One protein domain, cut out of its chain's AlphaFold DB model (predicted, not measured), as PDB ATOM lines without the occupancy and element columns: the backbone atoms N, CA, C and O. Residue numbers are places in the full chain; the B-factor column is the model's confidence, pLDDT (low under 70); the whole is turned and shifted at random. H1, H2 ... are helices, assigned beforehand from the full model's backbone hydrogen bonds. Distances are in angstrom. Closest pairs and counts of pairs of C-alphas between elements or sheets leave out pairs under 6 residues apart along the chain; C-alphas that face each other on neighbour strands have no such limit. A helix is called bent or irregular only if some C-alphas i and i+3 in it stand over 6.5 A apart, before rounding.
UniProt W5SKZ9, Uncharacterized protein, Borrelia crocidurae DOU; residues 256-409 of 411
ATOM      1  N   ASP A 256      26.615  -9.275 -41.539       88.44
ATOM      2  CA  ASP A 256      25.725 -10.441 -41.614       88.44
ATOM      3  C   ASP A 256      25.655 -11.193 -40.271       88.44
ATOM      4  O   ASP A 256      24.577 -11.573 -39.819       88.44
ATOM      5  N   ASP A 257      26.785 -11.315 -39.570       91.56
ATOM      6  CA  ASP A 257      26.858 -11.917 -38.232       91.56
ATOM      7  C   ASP A 257      26.072 -11.104 -37.188       91.56
ATOM      8  O   ASP A 257      25.420 -11.659 -36.297       91.56
ATOM      9  N   ARG A 258      26.126  -9.768 -37.291       90.81
ATOM     10  CA  ARG A 258      25.353  -8.861 -36.428       90.81
ATOM     11  C   ARG A 258      23.861  -8.985 -36.702       90.81
ATOM     12  O   ARG A 258      23.084  -9.119 -35.761       90.81
ATOM     13  N   ASP A 259      23.467  -8.983 -37.969       90.50
ATOM     14  CA  ASP A 259      22.067  -9.131 -38.364       90.50
ATOM     15  C   ASP A 259      21.526 -10.495 -37.899       90.50
ATOM     16  O   ASP A 259      20.415 -10.583 -37.372       90.50
ATOM     17  N   ALA A 260      22.350 -11.546 -37.965       90.38
ATOM     18  CA  ALA A 260      21.977 -12.872 -37.499       90.38
ATOM     19  C   ALA A 260      21.718 -12.938 -35.989       90.38
ATOM     20  O   ALA A 260      20.711 -13.511 -35.563       90.38
ATOM     21  N   ILE A 261      22.587 -12.344 -35.165       91.31
ATOM     22  CA  ILE A 261      22.390 -12.368 -33.710       91.31
ATOM     23  C   ILE A 261      21.226 -11.469 -33.265       91.31
ATOM     24  O   ILE A 261      20.516 -11.815 -32.320       91.31
ATOM     25  N   LEU A 262      20.971 -10.359 -33.970       89.69
ATOM     26  CA  LEU A 262      19.798  -9.509 -33.734       89.69
ATOM     27  C   LEU A 262      18.494 -10.217 -34.127       89.69
ATOM     28  O   LEU A 262      17.502 -10.102 -33.412       89.69
ATOM     29  N   PHE A 263      18.507 -11.015 -35.197       88.69
ATOM     30  CA  PHE A 263      17.369 -11.861 -35.548       88.69
ATOM     31  C   PHE A 263      17.050 -12.870 -34.437       88.69
ATOM     32  O   PHE A 263      15.897 -13.005 -34.033       88.69
ATOM     33  N   VAL A 264      18.067 -13.544 -33.886       90.88
ATOM     34  CA  VAL A 264      17.888 -14.485 -32.763       90.88
ATOM     35  C   VAL A 264      17.295 -13.786 -31.541       90.88
ATOM     36  O   VAL A 264      16.359 -14.311 -30.935       90.88
ATOM     37  N   ARG A 265      17.791 -12.591 -31.200       89.81
ATOM     38  CA  ARG A 265      17.213 -11.760 -30.137       89.81
ATOM     39  C   ARG A 265      15.731 -11.500 -30.381       89.81
ATOM     40  O   ARG A 265      14.929 -11.756 -29.490       89.81
ATOM     41  N   ASP A 266      15.362 -11.025 -31.570       86.50
ATOM     42  CA  ASP A 266      13.970 -10.685 -31.886       86.50
ATOM     43  C   ASP A 266      13.043 -11.883 -31.703       86.50
ATOM     44  O   ASP A 266      11.961 -11.753 -31.134       86.50
ATOM     45  N   LEU A 267      13.494 -13.073 -32.101       85.62
ATOM     46  CA  LEU A 267      12.752 -14.303 -31.851       85.62
ATOM     47  C   LEU A 267      12.599 -14.587 -30.350       85.62
ATOM     48  O   LEU A 267      11.523 -14.990 -29.906       85.62
ATOM     49  N   LEU A 268      13.648 -14.390 -29.553       85.75
ATOM     50  CA  LEU A 268      13.632 -14.674 -28.116       85.75
ATOM     51  C   LEU A 268      12.801 -13.673 -27.303       85.75
ATOM     52  O   LEU A 268      12.144 -14.105 -26.352       85.75
ATOM     53  N   VAL A 269      12.774 -12.401 -27.701       77.94
ATOM     54  CA  VAL A 269      12.024 -11.329 -27.023       77.94
ATOM     55  C   VAL A 269      10.548 -11.310 -27.434       77.94
ATOM     56  O   VAL A 269       9.682 -10.943 -26.641       77.94
ATOM     57  N   GLN A 270      10.212 -11.762 -28.647       73.62
ATOM     58  CA  GLN A 270       8.818 -11.842 -29.088       73.62
ATOM     59  C   GLN A 270       8.001 -12.848 -28.252       73.62
ATOM     60  O   GLN A 270       8.299 -14.050 -28.208       73.62
ATOM     61  N   ASP A 271       6.923 -12.343 -27.639       61.28
ATOM     62  CA  ASP A 271       5.802 -13.126 -27.109       61.28
ATOM     63  C   ASP A 271       4.854 -13.428 -28.275       61.28
ATOM     64  O   ASP A 271       4.076 -12.578 -28.719       61.28
ATOM     65  N   MET A 272       4.985 -14.611 -28.872       58.25
ATOM     66  CA  MET A 272       4.128 -14.982 -29.989       58.25
ATOM     67  C   MET A 272       2.710 -15.296 -29.499       58.25
ATOM     68  O   MET A 272       2.500 -16.209 -28.705       58.25
ATOM     69  N   LEU A 273       1.719 -14.625 -30.095       49.06
ATOM     70  CA  LEU A 273       0.301 -15.011 -30.075       49.06
ATOM     71  C   LEU A 273       0.038 -16.241 -30.968       49.06
ATOM     72  O   LEU A 273      -0.907 -16.253 -31.753       49.06
ATOM     73  N   MET A 274       0.901 -17.255 -30.917       52.44
ATOM     74  CA  MET A 274       0.677 -18.498 -31.652       52.44
ATOM     75  C   MET A 274      -0.122 -19.457 -30.777       52.44
ATOM     76  O   MET A 274       0.160 -19.589 -29.587       52.44
ATOM     77  N   ASP A 275      -1.124 -20.102 -31.373       46.03
ATOM     78  CA  ASP A 275      -1.989 -21.066 -30.696       46.03
ATOM     79  C   ASP A 275      -1.134 -22.184 -30.053       46.03
ATOM     80  O   ASP A 275      -0.519 -22.982 -30.774       46.03
ATOM     81  N   PRO A 276      -1.070 -22.257 -28.707       46.44
ATOM     82  CA  PRO A 276      -0.239 -23.223 -27.986       46.44
ATOM     83  C   PRO A 276      -0.571 -24.683 -28.320       46.44
ATOM     84  O   PRO A 276       0.253 -25.575 -28.095       46.44
ATOM     85  N   SER A 277      -1.771 -24.934 -28.858       50.31
ATOM     86  CA  SER A 277      -2.283 -26.272 -29.154       50.31
ATOM     87  C   SER A 277      -1.593 -26.962 -30.334       50.31
ATOM     88  O   SER A 277      -1.613 -28.189 -30.403       50.31
ATOM     89  N   VAL A 278      -0.932 -26.219 -31.233       50.59
ATOM     90  CA  VAL A 278      -0.355 -26.803 -32.459       50.59
ATOM     91  C   VAL A 278       0.968 -27.536 -32.189       50.59
ATOM     92  O   VAL A 278       1.309 -28.463 -32.920       50.59
ATOM     93  N   PHE A 279       1.705 -27.181 -31.128       50.53
ATOM     94  CA  PHE A 279       3.068 -27.699 -30.915       50.53
ATOM     95  C   PHE A 279       3.417 -28.111 -29.480       50.53
ATOM     96  O   PHE A 279       4.590 -28.332 -29.189       50.53
ATOM     97  N   ASN A 280       2.429 -28.277 -28.590       49.50
ATOM     98  CA  ASN A 280       2.670 -28.678 -27.195       49.50
ATOM     99  C   ASN A 280       3.736 -27.772 -26.541       49.50
ATOM    100  O   ASN A 280       4.740 -28.236 -25.990       49.50
ATOM    101  N   VAL A 281       3.560 -26.459 -26.733       53.81
ATOM    102  CA  VAL A 281       4.544 -25.433 -26.385       53.81
ATOM    103  C   VAL A 281       4.681 -25.410 -24.866       53.81
ATOM    104  O   VAL A 281       3.806 -24.917 -24.158       53.81
ATOM    105  N   LYS A 282       5.763 -26.012 -24.362       56.72
ATOM    106  CA  LYS A 282       6.167 -25.915 -22.955       56.72
ATOM    107  C   LYS A 282       6.417 -24.454 -22.590       56.72
ATOM    108  O   LYS A 282       6.705 -23.644 -23.467       56.72
ATOM    109  N   ASP A 283       6.352 -24.163 -21.293       66.56
ATOM    110  CA  ASP A 283       6.665 -22.875 -20.664       66.56
ATOM    111  C   ASP A 283       8.097 -22.402 -21.004       66.56
ATOM    112  O   ASP A 283       9.020 -22.537 -20.200       66.56
ATOM    113  N   TYR A 284       8.313 -21.906 -22.225       72.50
ATOM    114  CA  TYR A 284       9.591 -21.355 -22.656       72.50
ATOM    115  C   TYR A 284       9.824 -20.018 -21.965       72.50
ATOM    116  O   TYR A 284       8.931 -19.168 -21.911       72.50
ATOM    117  N   LYS A 285      11.047 -19.819 -21.472       74.81
ATOM    118  CA  LYS A 285      11.472 -18.539 -20.916       74.81
ATOM    119  C   LYS A 285      11.304 -17.432 -21.963       74.81
ATOM    120  O   LYS A 285      11.776 -17.547 -23.096       74.81
ATOM    121  N   ILE A 286      10.622 -16.360 -21.570       73.44
ATOM    122  CA  ILE A 286      10.586 -15.108 -22.325       73.44
ATOM    123  C   ILE A 286      11.787 -14.295 -21.864       73.44
ATOM    124  O   ILE A 286      11.945 -14.070 -20.666       73.44
ATOM    125  N   TYR A 287      12.624 -13.907 -22.816       78.38
ATOM    126  CA  TYR A 287      13.798 -13.086 -22.569       78.38
ATOM    127  C   TYR A 287      13.440 -11.614 -22.703       78.38
ATOM    128  O   TYR A 287      12.678 -11.246 -23.598       78.38
ATOM    129  N   ASP A 288      14.023 -10.781 -21.852       83.19
ATOM    130  CA  ASP A 288      14.191  -9.368 -22.166       83.19
ATOM    131  C   ASP A 288      15.550  -9.128 -22.850       83.19
ATOM    132  O   ASP A 288      16.418 -10.011 -22.912       83.19
ATOM    133  N   ASP A 289      15.722  -7.925 -23.395       84.44
ATOM    134  CA  ASP A 289      16.958  -7.535 -24.070       84.44
ATOM    135  C   ASP A 289      18.173  -7.646 -23.138       84.44
ATOM    136  O   ASP A 289      19.234  -8.128 -23.543       84.44
ATOM    137  N   TYR A 290      18.023  -7.243 -21.875       84.56
ATOM    138  CA  TYR A 290      19.103  -7.259 -20.896       84.56
ATOM    139  C   TYR A 290      19.617  -8.681 -20.642       84.56
ATOM    140  O   TYR A 290      20.822  -8.940 -20.714       84.56
ATOM    141  N   GLU A 291      18.715  -9.630 -20.402       87.12
ATOM    142  CA  GLU A 291      19.037 -11.032 -20.187       87.12
ATOM    143  C   GLU A 291      19.722 -11.659 -21.400       87.12
ATOM    144  O   GLU A 291      20.689 -12.409 -21.225       87.12
ATOM    145  N   PHE A 292      19.254 -11.341 -22.610       89.81
ATOM    146  CA  PHE A 292      19.833 -11.861 -23.844       89.81
ATOM    147  C   PHE A 292      21.311 -11.471 -23.987       89.81
ATOM    148  O   PHE A 292      22.180 -12.344 -24.090       89.81
ATOM    149  N   TYR A 293      21.627 -10.174 -23.921       89.00
ATOM    150  CA  TYR A 293      23.014  -9.712 -24.054       89.00
ATOM    151  C   TYR A 293      23.885 -10.177 -22.893       89.00
ATOM    152  O   TYR A 293      25.040 -10.561 -23.098       89.00
ATOM    153  N   ARG A 294      23.324 -10.220 -21.680       89.50
ATOM    154  CA  ARG A 294      24.020 -10.735 -20.504       89.50
ATOM    155  C   ARG A 294      24.459 -12.182 -20.698       89.50
ATOM    156  O   ARG A 294      25.591 -12.514 -20.359       89.50
ATOM    157  N   ILE A 295      23.594 -13.052 -21.221       92.50
ATOM    158  CA  ILE A 295      23.939 -14.460 -21.463       92.50
ATOM    159  C   ILE A 295      25.045 -14.578 -22.504       92.50
ATOM    160  O   ILE A 295      25.999 -15.325 -22.290       92.50
ATOM    161  N   LEU A 296      24.967 -13.814 -23.595       92.44
ATOM    162  CA  LEU A 296      26.026 -13.819 -24.603       92.44
ATOM    163  C   LEU A 296      27.360 -13.316 -24.041       92.44
ATOM    164  O   LEU A 296      28.404 -13.882 -24.348       92.44
ATOM    165  N   GLY A 297      27.334 -12.306 -23.169       92.81
ATOM    166  CA  GLY A 297      28.512 -11.845 -22.438       92.81
ATOM    167  C   GLY A 297      29.078 -12.895 -21.475       92.81
ATOM    168  O   GLY A 297      30.292 -13.078 -21.405       92.81
ATOM    169  N   LYS A 298      28.206 -13.640 -20.780       94.94
ATOM    170  CA  LYS A 298      28.580 -14.740 -19.870       94.94
ATOM    171  C   LYS A 298      29.312 -15.884 -20.568       94.94
ATOM    172  O   LYS A 298      30.086 -16.581 -19.919       94.94
ATOM    173  N   LEU A 299      29.096 -16.080 -21.869       95.06
ATOM    174  CA  LEU A 299      29.817 -17.092 -22.645       95.06
ATOM    175  C   LEU A 299      31.327 -16.810 -22.719       95.06
ATOM    176  O   LEU A 299      32.109 -17.748 -22.883       95.06
ATOM    177  N   GLY A 300      31.743 -15.547 -22.596       93.94
ATOM    178  CA  GLY A 300      33.113 -15.132 -22.888       93.94
ATOM    179  C   GLY A 300      33.384 -15.024 -24.391       93.94
ATOM    180  O   GLY A 300      32.606 -15.502 -25.221       93.94
ATOM    181  N   ASP A 301      34.512 -14.407 -24.745       92.00
ATOM    182  CA  ASP A 301      34.841 -14.028 -26.124       92.00
ATOM    183  C   ASP A 301      34.790 -15.208 -27.106       92.00
ATOM    184  O   ASP A 301      34.074 -15.164 -28.108       92.00
ATOM    185  N   ASP A 302      35.502 -16.293 -26.795       92.81
ATOM    186  CA  ASP A 302      35.664 -17.427 -27.711       92.81
ATOM    187  C   ASP A 302      34.351 -18.164 -27.984       92.81
ATOM    188  O   ASP A 302      34.093 -18.617 -29.102       92.81
ATOM    189  N   ARG A 303      33.517 -18.334 -26.953       95.25
ATOM    190  CA  ARG A 303      32.240 -19.041 -27.088       95.25
ATOM    191  C   ARG A 303      31.182 -18.151 -27.727       95.25
ATOM    192  O   ARG A 303      30.409 -18.664 -28.529       95.25
ATOM    193  N   MET A 304      31.176 -16.850 -27.430       93.75
ATOM    194  CA  MET A 304      30.256 -15.893 -28.049       93.75
ATOM    195  C   MET A 304      30.456 -15.849 -29.568       93.75
ATOM    196  O   MET A 304      29.495 -16.045 -30.307       93.75
ATOM    197  N   VAL A 305      31.701 -15.714 -30.040       91.69
ATOM    198  CA  VAL A 305      32.004 -15.691 -31.485       91.69
ATOM    199  C   VAL A 305      31.556 -16.982 -32.175       91.69
ATOM    200  O   VAL A 305      30.956 -16.931 -33.247       91.69
ATOM    201  N   LYS A 306      31.775 -18.147 -31.549       93.81
ATOM    202  CA  LYS A 306      31.304 -19.438 -32.085       93.81
ATOM    203  C   LYS A 306      29.782 -19.514 -32.171       93.81
ATOM    204  O   LYS A 306      29.257 -19.981 -33.177       93.81
ATOM    205  N   VAL A 307      29.084 -19.072 -31.126       94.62
ATOM    206  CA  VAL A 307      27.615 -19.042 -31.092       94.62
ATOM    207  C   VAL A 307      27.068 -18.150 -32.203       94.62
ATOM    208  O   VAL A 307      26.163 -18.567 -32.920       94.62
ATOM    209  N   VAL A 308      27.647 -16.963 -32.391       93.62
ATOM    210  CA  VAL A 308      27.254 -16.057 -33.476       93.62
ATOM    211  C   VAL A 308      27.485 -16.700 -34.841       93.62
ATOM    212  O   VAL A 308      26.573 -16.688 -35.659       93.62
ATOM    213  N   GLY A 309      28.650 -17.317 -35.065       93.06
ATOM    214  CA  GLY A 309      28.950 -17.998 -36.328       93.06
ATOM    215  C   GLY A 309      27.947 -19.107 -36.662       93.06
ATOM    216  O   GLY A 309      27.496 -19.202 -37.797       93.06
ATOM    217  N   ILE A 310      27.513 -19.887 -35.665       93.88
ATOM    218  CA  ILE A 310      26.475 -20.912 -35.859       93.88
ATOM    219  C   ILE A 310      25.164 -20.286 -36.342       93.88
ATOM    220  O   ILE A 310      24.560 -20.785 -37.289       93.88
ATOM    221  N   PHE A 311      24.708 -19.206 -35.708       93.88
ATOM    222  CA  PHE A 311      23.467 -18.551 -36.120       93.88
ATOM    223  C   PHE A 311      23.591 -17.863 -37.480       93.88
ATOM    224  O   PHE A 311      22.652 -17.930 -38.269       93.88
ATOM    225  N   ALA A 312      24.742 -17.261 -37.781       92.81
ATOM    226  CA  ALA A 312      25.022 -16.675 -39.086       92.81
ATOM    227  C   ALA A 312      24.964 -17.731 -40.201       92.81
ATOM    228  O   ALA A 312      24.261 -17.540 -41.193       92.81
ATOM    229  N   ASP A 313      25.609 -18.884 -40.003       91.88
ATOM    230  CA  ASP A 313      25.584 -19.994 -40.959       91.88
ATOM    231  C   ASP A 313      24.167 -20.544 -41.170       91.88
ATOM    232  O   ASP A 313      23.758 -20.796 -42.305       91.88
ATOM    233  N   LEU A 314      23.396 -20.721 -40.091       91.44
ATOM    234  CA  LEU A 314      22.026 -21.235 -40.182       91.44
ATOM    235  C   LEU A 314      21.091 -20.244 -40.879       91.44
ATOM    236  O   LEU A 314      20.303 -20.660 -41.729       91.44
ATOM    237  N   ASN A 315      21.202 -18.951 -40.571       90.56
ATOM    238  CA  ASN A 315      20.417 -17.914 -41.237       90.56
ATOM    239  C   ASN A 315      20.774 -17.831 -42.726       90.56
ATOM    240  O   ASN A 315      19.881 -17.838 -43.565       90.56
ATOM    241  N   LYS A 316      22.066 -17.880 -43.071       90.50
ATOM    242  CA  LYS A 316      22.516 -17.876 -44.467       90.50
ATOM    243  C   LYS A 316      21.977 -19.066 -45.261       90.50
ATOM    244  O   LYS A 316      21.543 -18.894 -46.397       90.50
ATOM    245  N   LYS A 317      21.992 -20.274 -44.686       90.19
ATOM    246  CA  LYS A 317      21.381 -21.457 -45.322       90.19
ATOM    247  C   LYS A 317      19.880 -21.259 -45.543       90.19
ATOM    248  O   LYS A 317      19.365 -21.592 -46.607       90.19
ATOM    249  N   MET A 318      19.190 -20.681 -44.564       90.50
ATOM    250  CA  MET A 318      17.759 -20.400 -44.659       90.50
ATOM    251  C   MET A 318      17.431 -19.388 -45.763       90.50
ATOM    252  O   MET A 318      16.472 -19.602 -46.505       90.50
ATOM    253  N   ASP A 319      18.237 -18.336 -45.900       91.00
ATOM    254  CA  ASP A 319      18.086 -17.331 -46.954       91.00
ATOM    255  C   ASP A 319      18.325 -17.943 -48.341       91.00
ATOM    256  O   ASP A 319      17.498 -17.777 -49.233       91.00
ATOM    257  N   LEU A 320      19.381 -18.749 -48.509       92.12
ATOM    258  CA  LEU A 320      19.660 -19.456 -49.770       92.12
ATOM    259  C   LEU A 320      18.526 -20.404 -50.182       92.12
ATOM    260  O   LEU A 320      18.172 -20.495 -51.363       92.12
ATOM    261  N   LEU A 321      17.936 -21.107 -49.216       94.38
ATOM    262  CA  LEU A 321      16.784 -21.967 -49.453       94.38
ATOM    263  C   LEU A 321      15.553 -21.148 -49.865       94.38
ATOM    264  O   LEU A 321      14.853 -21.512 -50.812       94.38
ATOM    265  N   PHE A 322      15.304 -20.019 -49.202       94.62
ATOM    266  CA  PHE A 322      14.214 -19.116 -49.568       94.62
ATOM    267  C   PHE A 322      14.401 -18.532 -50.976       94.62
ATOM    268  O   PHE A 322      13.463 -18.532 -51.776       94.62
ATOM    269  N   ASP A 323      15.619 -18.118 -51.319       95.06
ATOM    270  CA  ASP A 323      15.976 -17.626 -52.649       95.06
ATOM    271  C   ASP A 323      15.797 -18.703 -53.724       95.06
ATOM    272  O   ASP A 323      15.261 -18.424 -54.798       95.06
ATOM    273  N   SER A 324      16.146 -19.956 -53.419       95.00
ATOM    274  CA  SER A 324      15.925 -21.101 -54.317       95.00
ATOM    275  C   SER A 324      14.440 -21.323 -54.616       95.00
ATOM    276  O   SER A 324      14.068 -21.647 -55.745       95.00
ATOM    277  N   ILE A 325      13.566 -21.098 -53.631       96.94
ATOM    278  CA  ILE A 325      12.113 -21.147 -53.825       96.94
ATOM    279  C   ILE A 325      11.640 -19.942 -54.651       96.94
ATOM    280  O   ILE A 325      10.799 -20.094 -55.539       96.94
ATOM    281  N   ASN A 326      12.188 -18.750 -54.414       95.31
ATOM    282  CA  ASN A 326      11.830 -17.549 -55.173       95.31
ATOM    283  C   ASN A 326      12.308 -17.588 -56.629       95.31
ATOM    284  O   ASN A 326      11.638 -17.030 -57.498       95.31
ATOM    285  N   ALA A 327      13.379 -18.325 -56.935       95.62
ATOM    286  CA  ALA A 327      13.847 -18.549 -58.304       95.62
ATOM    287  C   ALA A 327      12.774 -19.176 -59.219       95.62
ATOM    288  O   ALA A 327      12.833 -19.017 -60.441       95.62
ATOM    289  N   PHE A 328      11.737 -19.808 -58.648       96.56
ATOM    290  CA  PHE A 328      10.583 -20.291 -59.406       96.56
ATOM    291  C   PHE A 328       9.848 -19.186 -60.162       96.56
ATOM    292  O   PHE A 328       9.263 -19.484 -61.200       96.56
ATOM    293  N   ASP A 329       9.917 -17.924 -59.731       96.06
ATOM    294  CA  ASP A 329       9.349 -16.813 -60.504       96.06
ATOM    295  C   ASP A 329       9.996 -16.697 -61.889       96.06
ATOM    296  O   ASP A 329       9.302 -16.455 -62.879       96.06
ATOM    297  N   GLY A 330      11.304 -16.958 -61.980       96.06
ATOM    298  CA  GLY A 330      12.030 -17.022 -63.246       96.06
ATOM    299  C   GLY A 330      11.556 -18.180 -64.127       96.06
ATOM    300  O   GLY A 330      11.268 -17.973 -65.306       96.06
ATOM    301  N   TYR A 331      11.394 -19.379 -63.553       94.75
ATOM    302  CA  TYR A 331      10.885 -20.548 -64.286       94.75
ATOM    303  C   TYR A 331       9.447 -20.331 -64.784       94.75
ATOM    304  O   TYR A 331       9.139 -20.616 -65.939       94.75
ATOM    305  N   ILE A 332       8.579 -19.743 -63.955       96.25
ATOM    306  CA  ILE A 332       7.191 -19.405 -64.307       96.25
ATOM    307  C   ILE A 332       7.144 -18.368 -65.439       96.25
ATOM    308  O   ILE A 332       6.292 -18.456 -66.326       96.25
ATOM    309  N   ALA A 333       8.025 -17.366 -65.408       96.25
ATOM    310  CA  ALA A 333       8.083 -16.332 -66.435       96.25
ATOM    311  C   ALA A 333       8.586 -16.874 -67.781       96.25
ATOM    312  O   ALA A 333       8.059 -16.485 -68.825       96.25
ATOM    313  N   ALA A 334       9.573 -17.775 -67.756       94.62
ATOM    314  CA  ALA A 334      10.188 -18.347 -68.951       94.62
ATOM    315  C   ALA A 334       9.357 -19.465 -69.609       94.62
ATOM    316  O   ALA A 334       9.504 -19.708 -70.810       94.62
ATOM    317  N   GLU A 335       8.496 -20.149 -68.851       96.69
ATOM    318  CA  GLU A 335       7.699 -21.269 -69.351       96.69
ATOM    319  C   GLU A 335       6.566 -20.816 -70.288       96.69
ATOM    320  O   GLU A 335       5.788 -19.904 -69.975       96.69
ATOM    321  N   LYS A 336       6.470 -21.491 -71.441       94.38
ATOM    322  CA  LYS A 336       5.479 -21.229 -72.497       94.38
ATOM    323  C   LYS A 336       4.295 -22.188 -72.445       94.38
ATOM    324  O   LYS A 336       3.225 -21.828 -72.919       94.38
ATOM    325  N   ASP A 337       4.491 -23.395 -71.919       95.94
ATOM    326  CA  ASP A 337       3.410 -24.364 -71.757       95.94
ATOM    327  C   ASP A 337       2.587 -24.043 -70.500       95.94
ATOM    328  O   ASP A 337       3.097 -24.086 -69.379       95.94
ATOM    329  N   ASP A 338       1.301 -23.731 -70.682       95.25
ATOM    330  CA  ASP A 338       0.416 -23.301 -69.591       95.25
ATOM    331  C   ASP A 338       0.307 -24.345 -68.472       95.25
ATOM    332  O   ASP A 338       0.242 -23.996 -67.291       95.25
ATOM    333  N   LYS A 339       0.340 -25.637 -68.819       94.81
ATOM    334  CA  LYS A 339       0.244 -26.724 -67.841       94.81
ATOM    335  C   LYS A 339       1.523 -26.840 -67.010       94.81
ATOM    336  O   LYS A 339       1.447 -26.948 -65.787       94.81
ATOM    337  N   ARG A 340       2.703 -26.778 -67.633       94.62
ATOM    338  CA  ARG A 340       3.994 -26.750 -66.922       94.62
ATOM    339  C   ARG A 340       4.140 -25.493 -66.076       94.62
ATOM    340  O   ARG A 340       4.615 -25.575 -64.945       94.62
ATOM    341  N   LYS A 341       3.679 -24.348 -66.576       96.50
ATOM    342  CA  LYS A 341       3.674 -23.085 -65.834       96.50
ATOM    343  C   LYS A 341       2.845 -23.182 -64.558       96.50
ATOM    344  O   LYS A 341       3.287 -22.741 -63.496       96.50
ATOM    345  N   GLU A 342       1.675 -23.808 -64.643       96.44
ATOM    346  CA  GLU A 342       0.826 -24.068 -63.483       96.44
ATOM    347  C   GLU A 342       1.471 -25.058 -62.499       96.44
ATOM    348  O   GLU A 342       1.416 -24.848 -61.287       96.44
ATOM    349  N   ASN A 343       2.186 -26.077 -62.991       95.50
ATOM    350  CA  ASN A 343       2.972 -26.968 -62.132       95.50
ATOM    351  C   ASN A 343       4.049 -26.207 -61.340       95.50
ATOM    352  O   ASN A 343       4.183 -26.441 -60.140       95.50
ATOM    353  N   PHE A 344       4.778 -25.270 -61.962       97.12
ATOM    354  CA  PHE A 344       5.761 -24.441 -61.251       97.12
ATOM    355  C   PHE A 344       5.116 -23.553 -60.178       97.12
ATOM    356  O   PHE A 344       5.660 -23.441 -59.080       97.12
ATOM    357  N   ARG A 345       3.947 -22.955 -60.450       97.25
ATOM    358  CA  ARG A 345       3.212 -22.151 -59.451       97.25
ATOM    359  C   ARG A 345       2.785 -22.987 -58.250       97.25
ATOM    360  O   ARG A 345       3.018 -22.584 -57.110       97.25
ATOM    361  N   ASN A 346       2.205 -24.157 -58.507       97.00
ATOM    362  CA  ASN A 346       1.778 -25.078 -57.458       97.00
ATOM    363  C   ASN A 346       2.971 -25.582 -56.639       97.00
ATOM    364  O   ASN A 346       2.908 -25.603 -55.412       97.00
ATOM    365  N   ALA A 347       4.088 -25.905 -57.296       97.06
ATOM    366  CA  ALA A 347       5.322 -26.291 -56.623       97.06
ATOM    367  C   ALA A 347       5.872 -25.164 -55.739       97.06
ATOM    368  O   ALA A 347       6.114 -25.402 -54.559       97.06
ATOM    369  N   LYS A 348       5.981 -23.927 -56.251       97.50
ATOM    370  CA  LYS A 348       6.415 -22.765 -55.457       97.50
ATOM    371  C   LYS A 348       5.535 -22.575 -54.219       97.50
ATOM    372  O   LYS A 348       6.062 -22.422 -53.121       97.50
ATOM    373  N   SER A 349       4.212 -22.616 -54.382       97.06
ATOM    374  CA  SER A 349       3.262 -22.482 -53.266       97.06
ATOM    375  C   SER A 349       3.470 -23.569 -52.203       97.06
ATOM    376  O   SER A 349       3.588 -23.271 -51.014       97.06
ATOM    377  N   ASN A 350       3.617 -24.827 -52.633       96.25
ATOM    378  CA  ASN A 350       3.870 -25.956 -51.738       96.25
ATOM    379  C   ASN A 350       5.224 -25.842 -51.020       96.25
ATOM    380  O   ASN A 350       5.305 -26.098 -49.819       96.25
ATOM    381  N   PHE A 351       6.282 -25.432 -51.724       97.25
ATOM    382  CA  PHE A 351       7.602 -25.246 -51.123       97.25
ATOM    383  C   PHE A 351       7.635 -24.065 -50.155       97.25
ATOM    384  O   PHE A 351       8.213 -24.208 -49.083       97.25
ATOM    385  N   LEU A 352       6.960 -22.949 -50.454       95.62
ATOM    386  CA  LEU A 352       6.798 -21.838 -49.510       95.62
ATOM    387  C   LEU A 352       6.054 -22.277 -48.245       95.62
ATOM    388  O   LEU A 352       6.471 -21.943 -47.135       95.62
ATOM    389  N   TYR A 353       4.981 -23.057 -48.393       92.44
ATOM    390  CA  TYR A 353       4.254 -23.610 -47.252       92.44
ATOM    391  C   TYR A 353       5.159 -24.498 -46.383       92.44
ATOM    392  O   TYR A 353       5.242 -24.290 -45.170       92.44
ATOM    393  N   SER A 354       5.893 -25.436 -46.996       92.31
ATOM    394  CA  SER A 354       6.863 -26.280 -46.285       92.31
ATOM    395  C   SER A 354       8.004 -25.471 -45.668       92.31
ATOM    396  O   SER A 354       8.403 -25.749 -44.546       92.31
ATOM    397  N   PHE A 355       8.511 -24.438 -46.337       92.44
ATOM    398  CA  PHE A 355       9.554 -23.577 -45.786       92.44
ATOM    399  C   PHE A 355       9.080 -22.870 -44.514       92.44
ATOM    400  O   PHE A 355       9.748 -22.907 -43.481       92.44
ATOM    401  N   HIS A 356       7.891 -22.265 -44.539       90.06
ATOM    402  CA  HIS A 356       7.361 -21.584 -43.363       90.06
ATOM    403  C   HIS A 356       7.049 -22.548 -42.214       90.06
ATOM    404  O   HIS A 356       7.382 -22.250 -41.065       90.06
ATOM    405  N   ARG A 357       6.436 -23.698 -42.513       85.44
ATOM    406  CA  ARG A 357       5.989 -24.664 -41.503       85.44
ATOM    407  C   ARG A 357       7.111 -25.561 -40.981       85.44
ATOM    408  O   ARG A 357       7.237 -25.731 -39.773       85.44
ATOM    409  N   ASP A 358       7.893 -26.149 -41.875       85.00
ATOM    410  CA  ASP A 358       8.817 -27.241 -41.556       85.00
ATOM    411  C   ASP A 358      10.241 -26.729 -41.285       85.00
ATOM    412  O   ASP A 358      11.005 -27.392 -40.591       85.00
ATOM    413  N   VAL A 359      10.596 -25.543 -41.799       89.12
ATOM    414  CA  VAL A 359      11.931 -24.947 -41.620       89.12
ATOM    415  C   VAL A 359      11.870 -23.774 -40.643       89.12
ATOM    416  O   VAL A 359      12.387 -23.869 -39.532       89.12
ATOM    417  N   LYS A 360      11.199 -22.673 -41.007       87.69
ATOM    418  CA  LYS A 360      11.224 -21.421 -40.229       87.69
ATOM    419  C   LYS A 360      10.632 -21.584 -38.828       87.69
ATOM    420  O   LYS A 360      11.197 -21.107 -37.847       87.69
ATOM    421  N   LEU A 361       9.495 -22.266 -38.726       84.25
ATOM    422  CA  LEU A 361       8.823 -22.480 -37.446       84.25
ATOM    423  C   LEU A 361       9.580 -23.482 -36.554       84.25
ATOM    424  O   LEU A 361       9.700 -23.256 -35.351       84.25
ATOM    425  N   VAL A 362      10.182 -24.527 -37.130       85.38
ATOM    426  CA  VAL A 362      11.064 -25.453 -36.393       85.38
ATOM    427  C   VAL A 362      12.326 -24.741 -35.894       85.38
ATOM    428  O   VAL A 362      12.717 -24.934 -34.743       85.38
ATOM    429  N   TYR A 363      12.928 -23.870 -36.711       87.44
ATOM    430  CA  TYR A 363      14.073 -23.051 -36.304       87.44
ATOM    431  C   TYR A 363      13.760 -22.215 -35.069       87.44
ATOM    432  O   TYR A 363      14.496 -22.246 -34.084       87.44
ATOM    433  N   PHE A 364      12.627 -21.513 -35.110       85.25
ATOM    434  CA  PHE A 364      12.158 -20.683 -34.011       85.25
ATOM    435  C   PHE A 364      12.021 -21.473 -32.706       85.25
ATOM    436  O   PHE A 364      12.551 -21.061 -31.672       85.25
ATOM    437  N   PHE A 365      11.351 -22.629 -32.745       82.94
ATOM    438  CA  PHE A 365      11.178 -23.457 -31.553       82.94
ATOM    439  C   PHE A 365      12.496 -24.007 -31.028       82.94
ATOM    440  O   PHE A 365      12.700 -24.031 -29.815       82.94
ATOM    441  N   ASN A 366      13.407 -24.402 -31.915       87.50
ATOM    442  CA  ASN A 366      14.722 -24.855 -31.496       87.50
ATOM    443  C   ASN A 366      15.526 -23.719 -30.854       87.50
ATOM    444  O   ASN A 366      16.128 -23.952 -29.811       87.50
ATOM    445  N   ILE A 367      15.470 -22.488 -31.380       89.25
ATOM    446  CA  ILE A 367      16.075 -21.314 -30.731       89.25
ATOM    447  C   ILE A 367      15.499 -21.122 -29.322       89.25
ATOM    448  O   ILE A 367      16.251 -21.071 -28.352       89.25
ATOM    449  N   LYS A 368      14.170 -21.076 -29.171       86.62
ATOM    450  CA  LYS A 368      13.541 -20.947 -27.843       86.62
ATOM    451  C   LYS A 368      13.951 -22.087 -26.910       86.62
ATOM    452  O   LYS A 368      14.212 -21.846 -25.737       86.62
ATOM    453  N   SER A 369      14.053 -23.308 -27.429       86.50
ATOM    454  CA  SER A 369      14.437 -24.495 -26.667       86.50
ATOM    455  C   SER A 369      15.884 -24.452 -26.177       86.50
ATOM    456  O   SER A 369      16.117 -24.690 -24.994       86.50
ATOM    457  N   VAL A 370      16.851 -24.096 -27.033       90.62
ATOM    458  CA  VAL A 370      18.270 -24.046 -26.630       90.62
ATOM    459  C   VAL A 370      18.552 -22.933 -25.621       90.62
ATOM    460  O   VAL A 370      19.467 -23.066 -24.816       90.62
ATOM    461  N   PHE A 371      17.744 -21.870 -25.620       89.94
ATOM    462  CA  PHE A 371      17.788 -20.817 -24.608       89.94
ATOM    463  C   PHE A 371      16.887 -21.107 -23.392       89.94
ATOM    464  O   PHE A 371      16.821 -20.290 -22.478       89.94
ATOM    465  N   ASN A 372      16.210 -22.254 -23.304       87.62
ATOM    466  CA  ASN A 372      15.326 -22.576 -22.179       87.62
ATOM    467  C   ASN A 372      16.063 -23.227 -20.996       87.62
ATOM    468  O   ASN A 372      15.653 -24.274 -20.491       87.62
ATOM    469  N   SER A 373      17.177 -22.629 -20.583       87.25
ATOM    470  CA  SER A 373      17.950 -23.026 -19.407       87.25
ATOM    471  C   SER A 373      18.451 -21.779 -18.688       87.25
ATOM    472  O   SER A 373      18.750 -20.773 -19.327       87.25
ATOM    473  N   ASP A 374      18.579 -21.852 -17.367       83.50
ATOM    474  CA  ASP A 374      19.228 -20.802 -16.576       83.50
ATOM    475  C   ASP A 374      20.758 -20.984 -16.510       83.50
ATOM    476  O   ASP A 374      21.484 -20.086 -16.078       83.50
ATOM    477  N   ASN A 375      21.271 -22.132 -16.972       91.00
ATOM    478  CA  ASN A 375      22.698 -22.435 -17.016       91.00
ATOM    479  C   ASN A 375      23.293 -22.119 -18.399       91.00
ATOM    480  O   ASN A 375      22.947 -22.730 -19.411       91.00
ATOM    481  N   VAL A 376      24.257 -21.198 -18.424       92.81
ATOM    482  CA  VAL A 376      24.940 -20.736 -19.643       92.81
ATOM    483  C   VAL A 376      25.724 -21.851 -20.348       92.81
ATOM    484  O   VAL A 376      25.785 -21.861 -21.578       92.81
ATOM    485  N   ASP A 377      26.287 -22.813 -19.612       94.31
ATOM    486  CA  ASP A 377      26.993 -23.956 -20.209       94.31
ATOM    487  C   ASP A 377      26.032 -24.908 -20.934       94.31
ATOM    488  O   ASP A 377      26.372 -25.455 -21.991       94.31
ATOM    489  N   ASP A 378      24.814 -25.065 -20.411       94.25
ATOM    490  CA  ASP A 378      23.771 -25.877 -21.039       94.25
ATOM    491  C   ASP A 378      23.237 -25.196 -22.302       94.25
ATOM    492  O   ASP A 378      23.071 -25.862 -23.330       94.25
ATOM    493  N   ILE A 379      23.041 -23.869 -22.258       93.94
ATOM    494  CA  ILE A 379      22.691 -23.065 -23.438       93.94
ATOM    495  C   ILE A 379      23.762 -23.244 -24.514       93.94
ATOM    496  O   ILE A 379      23.453 -23.630 -25.641       93.94
ATOM    497  N   TYR A 380      25.037 -23.037 -24.164       95.88
ATOM    498  CA  TYR A 380      26.152 -23.194 -25.097       95.88
ATOM    499  C   TYR A 380      26.172 -24.590 -25.728       95.88
ATOM    500  O   TYR A 380      26.180 -24.730 -26.950       95.88
ATOM    501  N   SER A 381      26.116 -25.633 -24.898       94.56
ATOM    502  CA  SER A 381      26.141 -27.028 -25.350       94.56
ATOM    503  C   SER A 381      24.959 -27.378 -26.256       94.56
ATOM    504  O   SER A 381      25.099 -28.203 -27.162       94.56
ATOM    505  N   SER A 382      23.801 -26.756 -26.032       93.62
ATOM    506  CA  SER A 382      22.600 -26.945 -26.848       93.62
ATOM    507  C   SER A 382      22.713 -26.224 -28.192       93.62
ATOM    508  O   SER A 382      22.423 -26.826 -29.226       93.62
ATOM    509  N   ILE A 383      23.235 -24.993 -28.211       94.50
ATOM    510  CA  ILE A 383      23.508 -24.249 -29.451       94.50
ATOM    511  C   ILE A 383      24.527 -24.993 -30.324       94.50
ATOM    512  O   ILE A 383      24.331 -25.113 -31.530       94.50
ATOM    513  N   MET A 384      25.575 -25.575 -29.733       93.31
ATOM    514  CA  MET A 384      26.567 -26.348 -30.494       93.31
ATOM    515  C   MET A 384      25.960 -27.554 -31.230       93.31
ATOM    516  O   MET A 384      26.482 -27.967 -32.263       93.31
ATOM    517  N   LYS A 385      24.856 -28.116 -30.723       91.25
ATOM    518  CA  LYS A 385      24.129 -29.228 -31.362       91.25
ATOM    519  C   LYS A 385      23.100 -28.752 -32.390       91.25
ATOM    520  O   LYS A 385      22.697 -29.541 -33.245       91.25
ATOM    521  N   LEU A 386      22.706 -27.477 -32.327       89.06
ATOM    522  CA  LEU A 386      21.647 -26.896 -33.149       89.06
ATOM    523  C   LEU A 386      21.952 -27.022 -34.643       89.06
ATOM    524  O   LEU A 386      21.088 -27.456 -35.404       89.06
ATOM    525  N   SER A 387      23.188 -26.700 -35.044       80.75
ATOM    526  CA  SER A 387      23.600 -26.715 -36.453       80.75
ATOM    527  C   SER A 387      23.398 -28.089 -37.099       80.75
ATOM    528  O   SER A 387      22.777 -28.197 -38.159       80.75
ATOM    529  N   THR A 388      23.828 -29.154 -36.417       80.50
ATOM    530  CA  THR A 388      23.669 -30.530 -36.902       80.50
ATOM    531  C   THR A 388      22.203 -30.950 -36.923       80.50
ATOM    532  O   THR A 388      21.756 -31.545 -37.897       80.50
ATOM    533  N   SER A 389      21.435 -30.627 -35.875       78.88
ATOM    534  CA  SER A 389      20.025 -31.028 -35.803       78.88
ATOM    535  C   SER A 389      19.132 -30.302 -36.804       78.88
ATOM    536  O   SER A 389      18.127 -30.861 -37.224       78.88
ATOM    537  N   PHE A 390      19.468 -29.061 -37.161       82.25
ATOM    538  CA  PHE A 390      18.617 -28.226 -38.003       82.25
ATOM    539  C   PHE A 390      18.962 -28.339 -39.494       82.25
ATOM    540  O   PHE A 390      18.074 -28.202 -40.334       82.25
ATOM    541  N   SER A 391      20.218 -28.659 -39.835       78.94
ATOM    542  CA  SER A 391      20.642 -28.815 -41.238       78.94
ATOM    543  C   SER A 391      19.827 -29.879 -41.985       78.94
ATOM    544  O   SER A 391      19.460 -29.652 -43.131       78.94
ATOM    545  N   THR A 392      19.422 -30.965 -41.319       82.88
ATOM    546  CA  THR A 392      18.621 -32.045 -41.928       82.88
ATOM    547  C   THR A 392      17.243 -31.589 -42.424       82.88
ATOM    548  O   THR A 392      16.746 -32.106 -43.424       82.88
ATOM    549  N   TYR A 393      16.617 -30.611 -41.759       84.44
ATOM    550  CA  TYR A 393      15.321 -30.065 -42.178       84.44
ATOM    551  C   TYR A 393      15.448 -29.206 -43.440       84.44
ATOM    552  O   TYR A 393      14.574 -29.259 -44.307       84.44
ATOM    553  N   MET A 394      16.534 -28.433 -43.543       87.44
ATOM    554  CA  MET A 394      16.824 -27.614 -44.723       87.44
ATOM    555  C   MET A 394      17.204 -28.496 -45.915       87.44
ATOM    556  O   MET A 394      16.565 -28.390 -46.958       87.44
ATOM    557  N   GLU A 395      18.127 -29.443 -45.721       88.94
ATOM    558  CA  GLU A 395      18.557 -30.409 -46.745       88.94
ATOM    559  C   GLU A 395      17.363 -31.196 -47.318       88.94
ATOM    560  O   GLU A 395      17.207 -31.315 -48.529       88.94
ATOM    561  N   GLY A 396      16.432 -31.642 -46.468       90.75
ATOM    562  CA  GLY A 396      15.238 -32.355 -46.931       90.75
ATOM    563  C   GLY A 396      14.262 -31.512 -47.772       90.75
ATOM    564  O   GLY A 396      13.456 -32.069 -48.522       90.75
ATOM    565  N   LEU A 397      14.268 -30.179 -47.657       93.44
ATOM    566  CA  LEU A 397      13.499 -29.307 -48.556       93.44
ATOM    567  C   LEU A 397      14.295 -28.971 -49.823       93.44
ATOM    568  O   LEU A 397      13.708 -28.975 -50.903       93.44
ATOM    569  N   GLU A 398      15.606 -28.757 -49.704       93.81
ATOM    570  CA  GLU A 398      16.518 -28.576 -50.842       93.81
ATOM    571  C   GLU A 398      16.444 -29.762 -51.811       93.81
ATOM    572  O   GLU A 398      16.209 -29.564 -53.004       93.81
ATOM    573  N   ASP A 399      16.519 -30.993 -51.301       94.62
ATOM    574  CA  ASP A 399      16.408 -32.212 -52.107       94.62
ATOM    575  C   ASP A 399      15.074 -32.272 -52.856       94.62
ATOM    576  O   ASP A 399      15.032 -32.560 -54.053       94.62
ATOM    577  N   ARG A 400      13.959 -31.957 -52.181       95.38
ATOM    578  CA  ARG A 400      12.624 -31.945 -52.806       95.38
ATOM    579  C   ARG A 400      12.528 -30.920 -53.936       95.38
ATOM    580  O   ARG A 400      11.907 -31.212 -54.959       95.38
ATOM    581  N   ILE A 401      13.136 -29.747 -53.763       95.38
ATOM    582  CA  ILE A 401      13.221 -28.726 -54.814       95.38
ATOM    583  C   ILE A 401      14.056 -29.257 -55.981       95.38
ATOM    584  O   ILE A 401      13.620 -29.177 -57.130       95.38
ATOM    585  N   TRP A 402      15.220 -29.842 -55.698       96.12
ATOM    586  CA  TRP A 402      16.119 -30.374 -56.718       96.12
ATOM    587  C   TRP A 402      15.468 -31.485 -57.552       96.12
ATOM    588  O   TRP A 402      15.479 -31.412 -58.781       96.12
ATOM    589  N   TYR A 403      14.831 -32.472 -56.909       96.50
ATOM    590  CA  TYR A 403      14.119 -33.545 -57.610       96.50
ATOM    591  C   TYR A 403      12.988 -33.003 -58.486       96.50
ATOM    592  O   TYR A 403      12.851 -33.431 -59.630       96.50
ATOM    593  N   PHE A 404      12.225 -32.018 -58.002       97.00
ATOM    594  CA  PHE A 404      11.181 -31.390 -58.813       97.00
ATOM    595  C   PHE A 404      11.756 -30.705 -60.060       97.00
ATOM    596  O   PHE A 404      11.225 -30.865 -61.159       97.00
ATOM    597  N   LEU A 405      12.848 -29.949 -59.913       95.06
ATOM    598  CA  LEU A 405      13.492 -29.277 -61.044       95.06
ATOM    599  C   LEU A 405      14.061 -30.277 -62.058       95.06
ATOM    600  O   LEU A 405      13.933 -30.056 -63.263       95.06
ATOM    601  N   LYS A 406      14.622 -31.390 -61.580       95.62
ATOM    602  CA  LYS A 406      15.097 -32.495 -62.415       95.62
ATOM    603  C   LYS A 406      13.958 -33.160 -63.192       95.62
ATOM    604  O   LYS A 406      14.070 -33.336 -64.402       95.62
ATOM    605  N   ASP A 407      12.842 -33.469 -62.533       94.00
ATOM    606  CA  ASP A 407      11.660 -34.064 -63.178       94.00
ATOM    607  C   ASP A 407      11.038 -33.119 -64.217       94.00
ATOM    608  O   ASP A 407      10.516 -33.552 -65.247       94.00
ATOM    609  N   MET A 408      11.141 -31.810 -63.980       92.12
ATOM    610  CA  MET A 408      10.734 -30.778 -64.929       92.12
ATOM    611  C   MET A 408      11.769 -30.523 -66.035       92.12
ATOM    612  O   MET A 408      11.491 -29.712 -66.918       92.12
ATOM    613  N   GLY A 409      12.927 -31.193 -66.027       90.38
ATOM    614  CA  GLY A 409      13.977 -31.060 -67.042       90.38
ATOM    615  C   GLY A 409      14.694 -29.708 -67.034       90.38
ATOM    616  O   GLY A 409      15.094 -29.227 -68.092       90.38
TER     617      GLY A 409
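AT A GLANCE: This is residues 256 to 409 of the 411 residues of an uncharacterized protein of Borrelia crocidurae DOU (UniProt W5SKZ9). Helices H3, H5 and H6b form an up-and-down bundle, crossed near one end by H1. Residues 272 to 278 stick out. The 154 printed residues, all helix by class with H1 to H6, are only just loose, with radius of gyration of the C-alphas 18.3 A and spans 58 by 36 by 22 A.

HOW THE PARTS SIT: H5, residues 338 to 370, and H6b, residues 387 to 407, run opposite ways at a shallow tilt of 3 degrees, their closest C-alphas, Val 359 and Tyr 393, 6.2 A apart. In H5 26 of 29 and in H6b 13 of 17 O i to N i+4 pairs are within hydrogen-bond range. H1, residues 256 to 269, stands about perpendicular, 89 degrees, to H3, residues 301 to 326.

IN THESE COORDINATES: H5 runs 46.5 A from C-alpha (0.416, -23.301, -69.591) to (18.270, -24.046, -26.630). H2 spans residues 289 to 298, H4 328 to 334. By its hydrogen bonds H6 is one helix, but bent, C-alphas 384 and 387 6.7 A apart; H6a is residues 376 to 384.

THE WHOLE: Residues 271 to 283 have pLDDT under 70.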